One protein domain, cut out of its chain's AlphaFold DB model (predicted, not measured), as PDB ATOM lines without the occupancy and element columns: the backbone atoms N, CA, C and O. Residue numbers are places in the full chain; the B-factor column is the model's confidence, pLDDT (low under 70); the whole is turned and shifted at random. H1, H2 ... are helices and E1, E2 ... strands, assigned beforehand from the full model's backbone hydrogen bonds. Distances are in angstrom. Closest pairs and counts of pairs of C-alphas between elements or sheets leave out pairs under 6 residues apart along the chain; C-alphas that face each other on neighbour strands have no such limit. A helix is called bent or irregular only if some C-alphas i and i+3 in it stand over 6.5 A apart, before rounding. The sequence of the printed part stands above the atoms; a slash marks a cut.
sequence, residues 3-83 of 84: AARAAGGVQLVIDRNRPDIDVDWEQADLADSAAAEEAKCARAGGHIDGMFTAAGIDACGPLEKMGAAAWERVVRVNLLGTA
ATOM      1  N   ALA A   3      25.868  -1.644 -27.742       80.12
ATOM      2  CA  ALA A   3      25.445  -2.196 -26.454       80.12
ATOM      3  C   ALA A   3      25.649  -1.219 -25.282       80.12
ATOM      4  O   ALA A   3      24.735  -1.045 -24.487       80.12
ATOM      5  N   ALA A   4      26.800  -0.536 -25.207       83.44
ATOM      6  CA  ALA A   4      27.063   0.419 -24.125       83.44
ATOM      7  C   ALA A   4      26.105   1.619 -24.177       83.44
ATOM      8  O   ALA A   4      25.476   1.931 -23.175       83.44
ATOM      9  N   ARG A   5      25.900   2.219 -25.360       84.94
ATOM     10  CA  ARG A   5      24.902   3.288 -25.555       84.94
ATOM     11  C   ARG A   5      23.484   2.833 -25.230       84.94
ATOM     12  O   ARG A   5      22.755   3.553 -24.562       84.94
ATOM     13  N   ALA A   6      23.101   1.634 -25.672       87.56
ATOM     14  CA  ALA A   6      21.789   1.061 -25.369       87.56
ATOM     15  C   ALA A   6      21.579   0.838 -23.859       87.56
ATOM     16  O   ALA A   6      20.447   0.895 -23.392       87.56
ATOM     17  N   ALA A   7      22.660   0.631 -23.103       88.81
ATOM     18  CA  ALA A   7      22.657   0.552 -21.644       88.81
ATOM     19  C   ALA A   7      22.824   1.921 -20.942       88.81
ATOM     20  O   ALA A   7      22.940   1.958 -19.722       88.81
ATOM     21  N   GLY A   8      22.841   3.038 -21.683       90.25
ATOM     22  CA  GLY A   8      22.997   4.396 -21.140       90.25
ATOM     23  C   GLY A   8      24.443   4.846 -20.897       90.25
ATOM     24  O   GLY A   8      24.657   5.899 -20.303       90.25
ATOM     25  N   GLY A   9      25.436   4.074 -21.343       89.44
ATOM     26  CA  GLY A   9      26.853   4.399 -21.199       89.44
ATOM     27  C   GLY A   9      27.358   5.426 -22.216       89.44
ATOM     28  O   GLY A   9      26.876   5.502 -23.351       89.44
ATOM     29  N   VAL A  10      28.387   6.172 -21.817       89.00
ATOM     30  CA  VAL A  10      29.153   7.072 -22.691       89.00
ATOM     31  C   VAL A  10      30.267   6.274 -23.367       89.00
ATOM     32  O   VAL A  10      30.878   5.398 -22.757       89.00
ATOM     33  N   GLN A  11      30.510   6.538 -24.649       90.50
ATOM     34  CA  GLN A  11      31.542   5.860 -25.428       90.50
ATOM     35  C   GLN A  11      32.561   6.866 -25.930       90.50
ATOM     36  O   GLN A  11      32.181   7.883 -26.501       90.50
ATOM     37  N   LEU A  12      33.827   6.496 -25.797       91.38
ATOM     38  CA  LEU A  12      34.977   7.193 -26.341       91.38
ATOM     39  C   LEU A  12      35.752   6.230 -27.244       91.38
ATOM     40  O   LEU A  12      35.944   5.067 -26.887       91.38
ATOM     41  N   VAL A  13      36.204   6.717 -28.394       94.31
ATOM     42  CA  VAL A  13      37.141   6.013 -29.273       94.31
ATOM     43  C   VAL A  13      38.495   6.707 -29.240       94.31
ATOM     44  O   VAL A  13      38.576   7.921 -29.380       94.31
ATOM     45  N   ILE A  14      39.562   5.925 -29.121       94.50
ATOM     46  CA  ILE A  14      40.930   6.391 -29.347       94.50
ATOM     47  C   ILE A  14      41.429   5.673 -30.592       94.50
ATOM     48  O   ILE A  14      41.494   4.445 -30.612       94.50
ATOM     49  N   ASP A  15      41.720   6.426 -31.648       95.88
ATOM     50  CA  ASP A  15      42.195   5.856 -32.911       95.88
ATOM     51  C   ASP A  15      43.024   6.889 -33.676       95.88
ATOM     52  O   ASP A  15      42.802   8.095 -33.560       95.88
ATOM     53  N   ARG A  16      43.958   6.426 -34.505       96.44
ATOM     54  CA  ARG A  16      44.747   7.291 -35.393       96.44
ATOM     55  C   ARG A  16      43.870   8.001 -36.428       96.44
ATOM     56  O   ARG A  16      44.222   9.085 -36.894       96.44
ATOM     57  N   ASN A  17      42.761   7.371 -36.807       96.12
ATOM     58  CA  ASN A  17      41.822   7.817 -37.819       96.12
ATOM     59  C   ASN A  17      40.500   8.202 -37.164       96.12
ATOM     60  O   ASN A  17      39.996   7.499 -36.292       96.12
ATOM     61  N   ARG A  18      39.885   9.280 -37.655       95.62
ATOM     62  CA  ARG A  18      38.546   9.655 -37.211       95.62
ATOM     63  C   ARG A  18      37.532   8.559 -37.591       95.62
ATOM     64  O   ARG A  18      37.479   8.199 -38.769       95.62
ATOM     65  N   PRO A  19      36.713   8.061 -36.649       93.94
ATOM     66  CA  PRO A  19      35.647   7.110 -36.954       93.94
ATOM     67  C   PRO A  19      34.566   7.729 -37.850       93.94
ATOM     68  O   PRO A  19      34.204   8.890 -37.672       93.94
ATOM     69  N   ASP A  20      33.992   6.934 -38.756       94.56
ATOM     70  CA  ASP A  20      32.845   7.325 -39.602       94.56
ATOM     71  C   ASP A  20      31.493   7.118 -38.888       94.56
ATOM     72  O   ASP A  20      30.501   6.649 -39.442       94.56
ATOM     73  N   ILE A  21      31.482   7.384 -37.587       90.06
ATOM     74  CA  ILE A  21      30.313   7.285 -36.720       90.06
ATOM     75  C   ILE A  21      30.335   8.457 -35.749       90.06
ATOM     76  O   ILE A  21      31.398   8.930 -35.350       90.06
ATOM     77  N   ASP A  22      29.154   8.910 -35.346       90.44
ATOM     78  CA  ASP A  22      29.028   9.981 -34.364       90.44
ATOM     79  C   ASP A  22      29.344   9.445 -32.960       90.44
ATOM     80  O   ASP A  22      28.491   8.833 -32.309       90.44
ATOM     81  N   VAL A  23      30.601   9.587 -32.534       91.19
ATOM     82  CA  VAL A  23      31.145   9.171 -31.234       91.19
ATOM     83  C   VAL A  23      32.237  10.135 -30.793       91.19
ATOM     84  O   VAL A  23      32.958  10.678 -31.631       91.19
ATOM     85  N   ASP A  24      32.368  10.336 -29.479       91.56
ATOM     86  CA  ASP A  24      33.522  11.045 -28.939       91.56
ATOM     87  C   ASP A  24      34.801  10.322 -29.358       91.56
ATOM     88  O   ASP A  24      34.895   9.092 -29.293       91.56
ATOM     89  N   TRP A  25      35.780  11.097 -29.811       94.06
ATOM     90  CA  TRP A  25      37.011  10.573 -30.370       94.06
ATOM     91  C   TRP A  25      38.197  11.434 -29.963       94.06
ATOM     92  O   TRP A  25      38.113  12.659 -30.020       94.06
ATOM     93  N   GLU A  26      39.293  10.771 -29.616       94.75
ATOM     94  CA  GLU A  26      40.607  11.383 -29.461       94.75
ATOM     95  C   GLU A  26      41.607  10.704 -30.400       94.75
ATOM     96  O   GLU A  26      41.611   9.479 -30.573       94.75
ATOM     97  N   GLN A  27      42.461  11.514 -31.026       95.94
ATOM     98  CA  GLN A  27      43.449  11.017 -31.971       95.94
ATOM     99  C   GLN A  27      44.701  10.534 -31.238       95.94
ATOM    100  O   GLN A  27      45.397  11.334 -30.621       95.94
ATOM    101  N   ALA A  28      45.040   9.253 -31.378       96.75
ATOM    102  CA  ALA A  28      46.332   8.732 -30.935       96.75
ATOM    103  C   ALA A  28      46.778   7.530 -31.769       96.75
ATOM    104  O   ALA A  28      45.967   6.746 -32.268       96.75
ATOM    105  N   ASP A  29      48.091   7.368 -31.896       97.62
ATOM    106  CA  ASP A  29      48.701   6.163 -32.443       97.62
ATOM    107  C   ASP A  29      49.154   5.264 -31.296       97.62
ATOM    108  O   ASP A  29      50.068   5.614 -30.560       97.62
ATOM    109  N   LEU A  30      48.559   4.079 -31.167       97.38
ATOM    110  CA  LEU A  30      48.839   3.198 -30.033       97.38
ATOM    111  C   LEU A  30      50.252   2.593 -30.013       97.38
ATOM    112  O   LEU A  30      50.604   1.945 -29.034       97.38
ATOM    113  N   ALA A  31      51.088   2.780 -31.046       98.00
ATOM    114  CA  ALA A  31      52.517   2.474 -30.876       98.00
ATOM    115  C   ALA A  31      53.279   3.508 -30.049       98.00
ATOM    116  O   ALA A  31      54.417   3.228 -29.667       98.00
ATOM    117  N   ASP A  32      52.698   4.681 -29.819       97.94
ATOM    118  CA  ASP A  32      53.206   5.672 -28.888       97.94
ATOM    119  C   ASP A  32      52.417   5.555 -27.580       97.94
ATOM    120  O   ASP A  32      51.316   6.087 -27.435       97.94
ATOM    121  N   SER A  33      52.980   4.815 -26.622       94.69
ATOM    122  CA  SER A  33      52.336   4.581 -25.328       94.69
ATOM    123  C   SER A  33      52.090   5.873 -24.547       94.69
ATOM    124  O   SER A  33      51.117   5.949 -23.809       94.69
ATOM    125  N   ALA A  34      52.929   6.902 -24.712       95.06
ATOM    126  CA  ALA A  34      52.719   8.169 -24.017       95.06
ATOM    127  C   ALA A  34      51.513   8.919 -24.599       95.06
ATOM    128  O   ALA A  34      50.667   9.397 -23.846       95.06
ATOM    129  N   ALA A  35      51.398   8.954 -25.930       95.38
ATOM    130  CA  ALA A  35      50.247   9.554 -26.601       95.38
ATOM    131  C   ALA A  35      48.938   8.800 -26.304       95.38
ATOM    132  O   ALA A  35      47.887   9.424 -26.147       95.38
ATOM    133  N   ALA A  36      48.989   7.467 -26.202       93.56
ATOM    134  CA  ALA A  36      47.833   6.648 -25.834       93.56
ATOM    135  C   ALA A  36      47.327   6.961 -24.412       93.56
ATOM    136  O   ALA A  36      46.130   7.205 -24.224       93.56
ATOM    137  N   GLU A  37      48.236   7.036 -23.435       92.00
ATOM    138  CA  GLU A  37      47.906   7.390 -22.050       92.00
ATOM    139  C   GLU A  37      47.332   8.810 -21.943       92.00
ATOM    140  O   GLU A  37      46.338   9.042 -21.248       92.00
ATOM    141  N   GLU A  38      47.917   9.767 -22.669       91.94
ATOM    142  CA  GLU A  38      47.438  11.150 -22.699       91.94
ATOM    143  C   GLU A  38      46.011  11.240 -23.258       91.94
ATOM    144  O   GLU A  38      45.140  11.834 -22.617       91.94
ATOM    145  N   ALA A  39      45.738  10.598 -24.398       91.75
ATOM    146  CA  ALA A  39      44.411  10.586 -25.017       91.75
ATOM    147  C   ALA A  39      43.347   9.951 -24.105       91.75
ATOM    148  O   ALA A  39      42.222  10.448 -23.999       91.75
ATOM    149  N   LYS A  40      43.715   8.881 -23.392       88.19
ATOM    150  CA  LYS A  40      42.856   8.223 -22.402       88.19
ATOM    151  C   LYS A  40      42.540   9.154 -21.228       88.19
ATOM    152  O   LYS A  40      41.379   9.268 -20.834       88.19
ATOM    153  N   CYS A  41      43.533   9.876 -20.711       85.06
ATOM    154  CA  CYS A  41      43.346  10.818 -19.605       85.06
ATOM    155  C   CYS A  41      42.527  12.054 -19.999       85.06
ATOM    156  O   CYS A  41      41.657  12.476 -19.233       85.06
ATOM    157  N   ALA A  42      42.779  12.624 -21.182       80.38
ATOM    158  CA  ALA A  42      42.167  13.875 -21.632       80.38
ATOM    159  C   ALA A  42      40.632  13.813 -21.672       80.38
ATOM    160  O   ALA A  42      39.962  14.817 -21.419       80.38
ATOM    161  N   ARG A  43      40.072  12.635 -21.970       72.75
ATOM    162  CA  ARG A  43      38.650  12.495 -22.300       72.75
ATOM    163  C   ARG A  43      37.859  11.590 -21.356       72.75
ATOM    164  O   ARG A  43      36.642  11.737 -21.283       72.75
ATOM    165  N   ALA A  44      38.516  10.729 -20.573       74.56
ATOM    166  CA  ALA A  44      37.837   9.880 -19.589       74.56
ATOM    167  C   ALA A  44      37.416  10.610 -18.298       74.56
ATOM    168  O   ALA A  44      36.683  10.051 -17.488       74.56
ATOM    169  N   GLY A  45      37.889  11.839 -18.053       72.19
ATOM    170  CA  GLY A  45      37.481  12.616 -16.873       72.19
ATOM    171  C   GLY A  45      37.825  11.960 -15.524       72.19
ATOM    172  O   GLY A  45      37.227  12.304 -14.508       72.19
ATOM    173  N   GLY A  46      38.776  11.019 -15.514       75.12
ATOM    174  CA  GLY A  46      39.281  10.345 -14.314       75.12
ATOM    175  C   GLY A  46      38.610   9.016 -13.949       75.12
ATOM    176  O   GLY A  46      39.045   8.400 -12.978       75.12
ATOM    177  N   HIS A  47      37.603   8.542 -14.696       84.69
ATOM    178  CA  HIS A  47      36.949   7.250 -14.432       84.69
ATOM    179  C   HIS A  47      36.621   6.491 -15.725       84.69
ATOM    180  O   HIS A  47      36.103   7.066 -16.676       84.69
ATOM    181  N   ILE A  48      36.912   5.188 -15.753       89.44
ATOM    182  CA  ILE A  48      36.627   4.293 -16.885       89.44
ATOM    183  C   ILE A  48      35.982   3.021 -16.332       89.44
ATOM    184  O   ILE A  48      36.630   2.259 -15.618       89.44
ATOM    185  N   ASP A  49      34.720   2.770 -16.687       91.19
ATOM    186  CA  ASP A  49      33.988   1.563 -16.262       91.19
ATOM    187  C   ASP A  49      34.395   0.304 -17.040       91.19
ATOM    188  O   ASP A  49      34.197  -0.822 -16.585       91.19
ATOM    189  N   GLY A  50      34.950   0.483 -18.237       90.88
ATOM    190  CA  GLY A  50      35.386  -0.619 -19.076       90.88
ATOM    191  C   GLY A  50      36.192  -0.152 -20.275       90.88
ATOM    192  O   GLY A  50      35.983   0.938 -20.804       90.88
ATOM    193  N   MET A  51      37.102  -1.013 -20.717       90.69
ATOM    194  CA  MET A  51      37.970  -0.765 -21.861       90.69
ATOM    195  C   MET A  51      37.867  -1.920 -22.852       90.69
ATOM    196  O   MET A  51      37.790  -3.085 -22.464       90.69
ATOM    197  N   PHE A  52      37.854  -1.588 -24.142       92.69
ATOM    198  CA  PHE A  52      37.861  -2.559 -25.230       92.69
ATOM    199  C   PHE A  52      39.041  -2.268 -26.159       92.69
ATOM    200  O   PHE A  52      38.999  -1.337 -26.961       92.69
ATOM    201  N   THR A  53      40.106  -3.058 -26.036       94.31
ATOM    202  CA  THR A  53      41.361  -2.878 -26.779       94.31
ATOM    203  C   THR A  53      41.250  -3.521 -28.162       94.31
ATOM    204  O   THR A  53      41.680  -4.651 -28.387       94.31
ATOM    205  N   ALA A  54      40.578  -2.818 -29.075       95.25
ATOM    206  CA  ALA A  54      40.225  -3.331 -30.402       95.25
ATOM    207  C   ALA A  54      41.323  -3.161 -31.460       95.25
ATOM    208  O   ALA A  54      41.310  -3.848 -32.481       95.25
ATOM    209  N   ALA A  55      42.219  -2.197 -31.258       96.12
ATOM    210  CA  ALA A  55      43.229  -1.843 -32.237       96.12
ATOM    211  C   ALA A  55      44.262  -2.963 -32.384       96.12
ATOM    212  O   ALA A  55      44.816  -3.472 -31.412       96.12
ATOM    213  N   GLY A  56      44.539  -3.319 -33.631       96.50
ATOM    214  CA  GLY A  56      45.524  -4.324 -33.963       96.50
ATOM    215  C   GLY A  56      45.931  -4.213 -35.420       96.50
ATOM    216  O   GLY A  56      45.136  -3.830 -36.280       96.50
ATOM    217  N   ILE A  57      47.184  -4.541 -35.691       97.06
ATOM    218  CA  ILE A  57      47.718  -4.663 -37.044       97.06
ATOM    219  C   ILE A  57      48.391  -6.020 -37.222       97.06
ATOM    220  O   ILE A  57      48.713  -6.702 -36.249       97.06
ATOM    221  N   ASP A  58      48.640  -6.375 -38.475       95.06
ATOM    222  CA  ASP A  58      49.358  -7.586 -38.846       95.06
ATOM    223  C   ASP A  58      50.538  -7.251 -39.767       95.06
ATOM    224  O   ASP A  58      50.545  -6.232 -40.466       95.06
ATOM    225  N   ALA A  59      51.533  -8.129 -39.764       92.44
ATOM    226  CA  ALA A  59      52.637  -8.145 -40.702       92.44
ATOM    227  C   ALA A  59      52.677  -9.537 -41.348       92.44
ATOM    228  O   ALA A  59      53.220 -10.484 -40.790       92.44
ATOM    229  N   CYS A  60      52.077  -9.675 -42.531       89.81
ATOM    230  CA  CYS A  60      51.925 -10.978 -43.173       89.81
ATOM    231  C   CYS A  60      53.223 -11.460 -43.835       89.81
ATOM    232  O   CYS A  60      53.835 -10.746 -44.631       89.81
ATOM    233  N   GLY A  61      53.576 -12.722 -43.594       88.88
ATOM    234  CA  GLY A  61      54.663 -13.419 -44.278       88.88
ATOM    235  C   GLY A  61      55.491 -14.287 -43.329       88.88
ATOM    236  O   GLY A  61      55.292 -14.241 -42.116       88.88
ATOM    237  N   PRO A  62      56.421 -15.094 -43.865       91.00
ATOM    238  CA  PRO A  62      57.352 -15.850 -43.037       91.00
ATOM    239  C   PRO A  62      58.189 -14.916 -42.159       91.00
ATOM    240  O   PRO A  62      58.657 -13.878 -42.636       91.00
ATOM    241  N   LEU A  63      58.393 -15.286 -40.891       85.19
ATOM    242  CA  LEU A  63      59.076 -14.441 -39.907       85.19
ATOM    243  C   LEU A  63      60.500 -14.077 -40.354       85.19
ATOM    244  O   LEU A  63      60.932 -12.945 -40.176       85.19
ATOM    245  N   GLU A  64      61.204 -14.997 -41.013       91.25
ATOM    246  CA  GLU A  64      62.556 -14.787 -41.538       91.25
ATOM    247  C   GLU A  64      62.617 -13.822 -42.733       91.25
ATOM    248  O   GLU A  64      63.690 -13.335 -43.088       91.25
ATOM    249  N   LYS A  65      61.471 -13.541 -43.359       92.00
ATOM    250  CA  LYS A  65      61.329 -12.570 -44.455       92.00
ATOM    251  C   LYS A  65      60.705 -11.259 -43.987       92.00
ATOM    252  O   LYS A  65      60.551 -10.335 -44.785       92.00
ATOM    253  N   MET A  66      60.333 -11.178 -42.712       91.81
ATOM    254  CA  MET A  66      59.714 -10.005 -42.127       91.81
ATOM    255  C   MET A  66      60.787  -9.016 -41.684       91.81
ATOM    256  O   MET A  66      61.711  -9.353 -40.946       91.81
ATOM    257  N   GLY A  67      60.659  -7.764 -42.118       93.62
ATOM    258  CA  GLY A  67      61.516  -6.701 -41.607       93.62
ATOM    259  C   GLY A  67      61.271  -6.490 -40.112       93.62
ATOM    260  O   GLY A  67      60.119  -6.373 -39.692       93.62
ATOM    261  N   ALA A  68      62.343  -6.379 -39.322       94.12
ATOM    262  CA  ALA A  68      62.259  -6.172 -37.873       94.12
ATOM    263  C   ALA A  68      61.327  -5.005 -37.498       94.12
ATOM    264  O   ALA A  68      60.464  -5.157 -36.644       94.12
ATOM    265  N   ALA A  69      61.405  -3.882 -38.221       94.88
ATOM    266  CA  ALA A  69      60.553  -2.719 -37.975       94.88
ATOM    267  C   ALA A  69      59.045  -3.006 -38.134       94.88
ATOM    268  O   ALA A  69      58.234  -2.433 -37.403       94.88
ATOM    269  N   ALA A  70      58.665  -3.885 -39.069       95.00
ATOM    270  CA  ALA A  70      57.272  -4.282 -39.264       95.00
ATOM    271  C   ALA A  70      56.787  -5.141 -38.090       95.00
ATOM    272  O   ALA A  70      55.729  -4.866 -37.526       95.00
ATOM    273  N   TRP A  71      57.601  -6.111 -37.665       95.38
ATOM    274  CA  TRP A  71      57.304  -6.934 -36.494       95.38
ATOM    275  C   TRP A  71      57.219  -6.107 -35.206       95.38
ATOM    276  O   TRP A  71      56.258  -6.205 -34.447       95.38
ATOM    277  N   GLU A  72      58.182  -5.218 -34.977       96.31
ATOM    278  CA  GLU A  72      58.162  -4.330 -33.819       96.31
ATOM    279  C   GLU A  72      56.935  -3.416 -33.814       96.31
ATOM    280  O   GLU A  72      56.411  -3.098 -32.750       96.31
ATOM    281  N   ARG A  73      56.451  -2.984 -34.985       96.88
ATOM    282  CA  ARG A  73      55.224  -2.185 -35.065       96.88
ATOM    283  C   ARG A  73      54.010  -2.989 -34.602       96.88
ATOM    284  O   ARG A  73      53.192  -2.418 -33.887       96.88
ATOM    285  N   VAL A  74      53.917  -4.276 -34.946       97.31
ATOM    286  CA  VAL A  74      52.869  -5.180 -34.434       97.31
ATOM    287  C   VAL A  74      52.939  -5.261 -32.910       97.31
ATOM    288  O   VAL A  74      51.924  -5.078 -32.247       97.31
ATOM    289  N   VAL A  75      54.133  -5.448 -32.340       97.06
ATOM    290  CA  VAL A  75      54.320  -5.487 -30.877       97.06
ATOM    291  C   VAL A  75      53.919  -4.161 -30.229       97.06
ATOM    292  O   VAL A  75      53.183  -4.154 -29.243       97.06
ATOM    293  N   ARG A  76      54.363  -3.032 -30.791       98.19
ATOM    294  CA  ARG A  76      54.037  -1.706 -30.258       98.19
ATOM    295  C   ARG A  76      52.530  -1.441 -30.270       98.19
ATOM    296  O   ARG A  76      52.022  -0.968 -29.269       98.19
ATOM    297  N   VAL A  77      51.811  -1.783 -31.342       97.94
ATOM    298  CA  VAL A  77      50.350  -1.574 -31.416       97.94
ATOM    299  C   VAL A  77      49.590  -2.585 -30.565       97.94
ATOM    300  O   VAL A  77      48.821  -2.201 -29.692       97.94
ATOM    301  N   ASN A  78      49.784  -3.877 -30.827       97.38
ATOM    302  CA  ASN A  78      48.876  -4.915 -30.346       97.38
ATOM    303  C   ASN A  78      49.150  -5.289 -28.887       97.38
ATOM    304  O   ASN A  78      48.239  -5.726 -28.186       97.38
ATOM    305  N   LEU A  79      50.403  -5.160 -28.439       97.12
ATOM    306  CA  LEU A  79      50.809  -5.539 -27.088       97.12
ATOM    307  C   LEU A  79      51.028  -4.312 -26.204       97.12
ATOM    308  O   LEU A  79      50.343  -4.174 -25.197       97.12
ATOM    309  N   LEU A  80      51.955  -3.423 -26.573       97.38
ATOM    310  CA  LEU A  80      52.272  -2.266 -25.726       97.38
ATOM    311  C   LEU A  80      51.124  -1.255 -25.702       97.38
ATOM    312  O   LEU A  80      50.746  -0.810 -24.628       97.38
ATOM    313  N   GLY A  81      50.514  -0.967 -26.852       96.00
ATOM    314  CA  GLY A  81      49.342  -0.098 -26.953       96.00
ATOM    315  C   GLY A  81      48.111  -0.609 -26.197       96.00
ATOM    316  O   GLY A  81      47.303   0.188 -25.743       96.00
ATOM    317  N   THR A  82      47.988  -1.925 -26.006       94.94
ATOM    318  CA  THR A  82      46.933  -2.542 -25.176       94.94
ATOM    319  C   THR A  82      47.151  -2.296 -23.681       94.94
ATOM    320  O   THR A  82      46.187  -2.274 -22.918       94.94
ATOM    321  N   ALA A  83      48.408  -2.153 -23.256       94.00
ATOM    322  CA  ALA A  83      48.784  -1.943 -21.859       94.00
ATOM    323  C   ALA A  83      48.977  -0.462 -21.486       94.00
ATOM    324  O   ALA A  83      49.157  -0.173 -20.302       94.00
TER     325      ALA A  83
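What this domain is: This is residues 3 to 83 of the 84 residues of an uncharacterized protein of Nocardia nova (UniProt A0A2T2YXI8). One half of this long, loose model is a small pair of parallel strands, E1 and E2, with helix H2 over them; the other half is helix H3 and part of the long unnamed stretch, residues 45 to 67, that leads to it. That stretch runs out to the end of the model that holds Glu 64, and H3 then folds back toward the first residues of H2, while the short helix H1 is at the opposite end. The printed part has 81 residues, with three named helices and two named strands in the order H1, E1, E2, H2, H3; under half of the residues are in named elements, and the class is mostly helix. The whole is loose, with a radius of gyration of the C-alphas of 14.9 A, and spans 48 by 24 by 20 A.

Where its parts are: H1 is residues 3 to 6, 5.0 A from first to last C-alpha, and begins with C-alpha 3 at (25.445, -2.196, -26.454). E1 is residues 12 to 15, 9.9 A long, and E2 is residues 24 to 27, 10.4 A long. H2 is residues 33 to 44, 16.5 A long, with C-alpha 33 at (52.336, 4.581, -25.328). H3 is residues 68 to 83, 21.4 A long, and ends with C-alpha 83 at (48.784, -1.943, -21.859).

How they stand to each other: H1 touches no helix and is apart from E2. E1 and E2 are parallel neighbours at 25 degrees between their directions; N 13 and O 24 are within hydrogen-bond range at 2.9 A, as are N 26 and O 13 at 2.9 A. The closest C-alphas of E2 and H2 are those of Glu 26 and Ala 39, 5.9 A apart. Those of E1 and H2 are Ile 14 and Ala 39, 7.0 A apart. H2, with residues 33 to 36 alone, and H3, with residues 80 to 81 alone, only just touch, with 3 pairs of C-alphas within 8 A; the closest are those of Ser 33 and Gly 81, 5.8 A apart. H2 and H3 run the same way at a shallow tilt of 31 degrees. H3 is apart from E1 and E2 and has a kink of 30 degrees near residue 75; it is neither bent nor irregular, but only just: C-alphas 77 and 80 are 6.0 A apart. O i to N i+4 pairs are within hydrogen-bond range in 7 of 8 cases in H2 and 9 of 12 in H3, and H1 is too short for such a pair.

The domain as a whole: The outline is elongated, but only just, at 48 by 24 by 20 A, and the two C-alphas farthest apart, those of Gly 8 and Glu 64, are 48.5 A apart. The link from H2 to H3, 23 residues, is long; those from H1 to E1 and from E2 to H2 are tight, and that from E1 to E2 is short. The printed part has no cut. Its mean pLDDT is 91.9, and no printed residue is under 70.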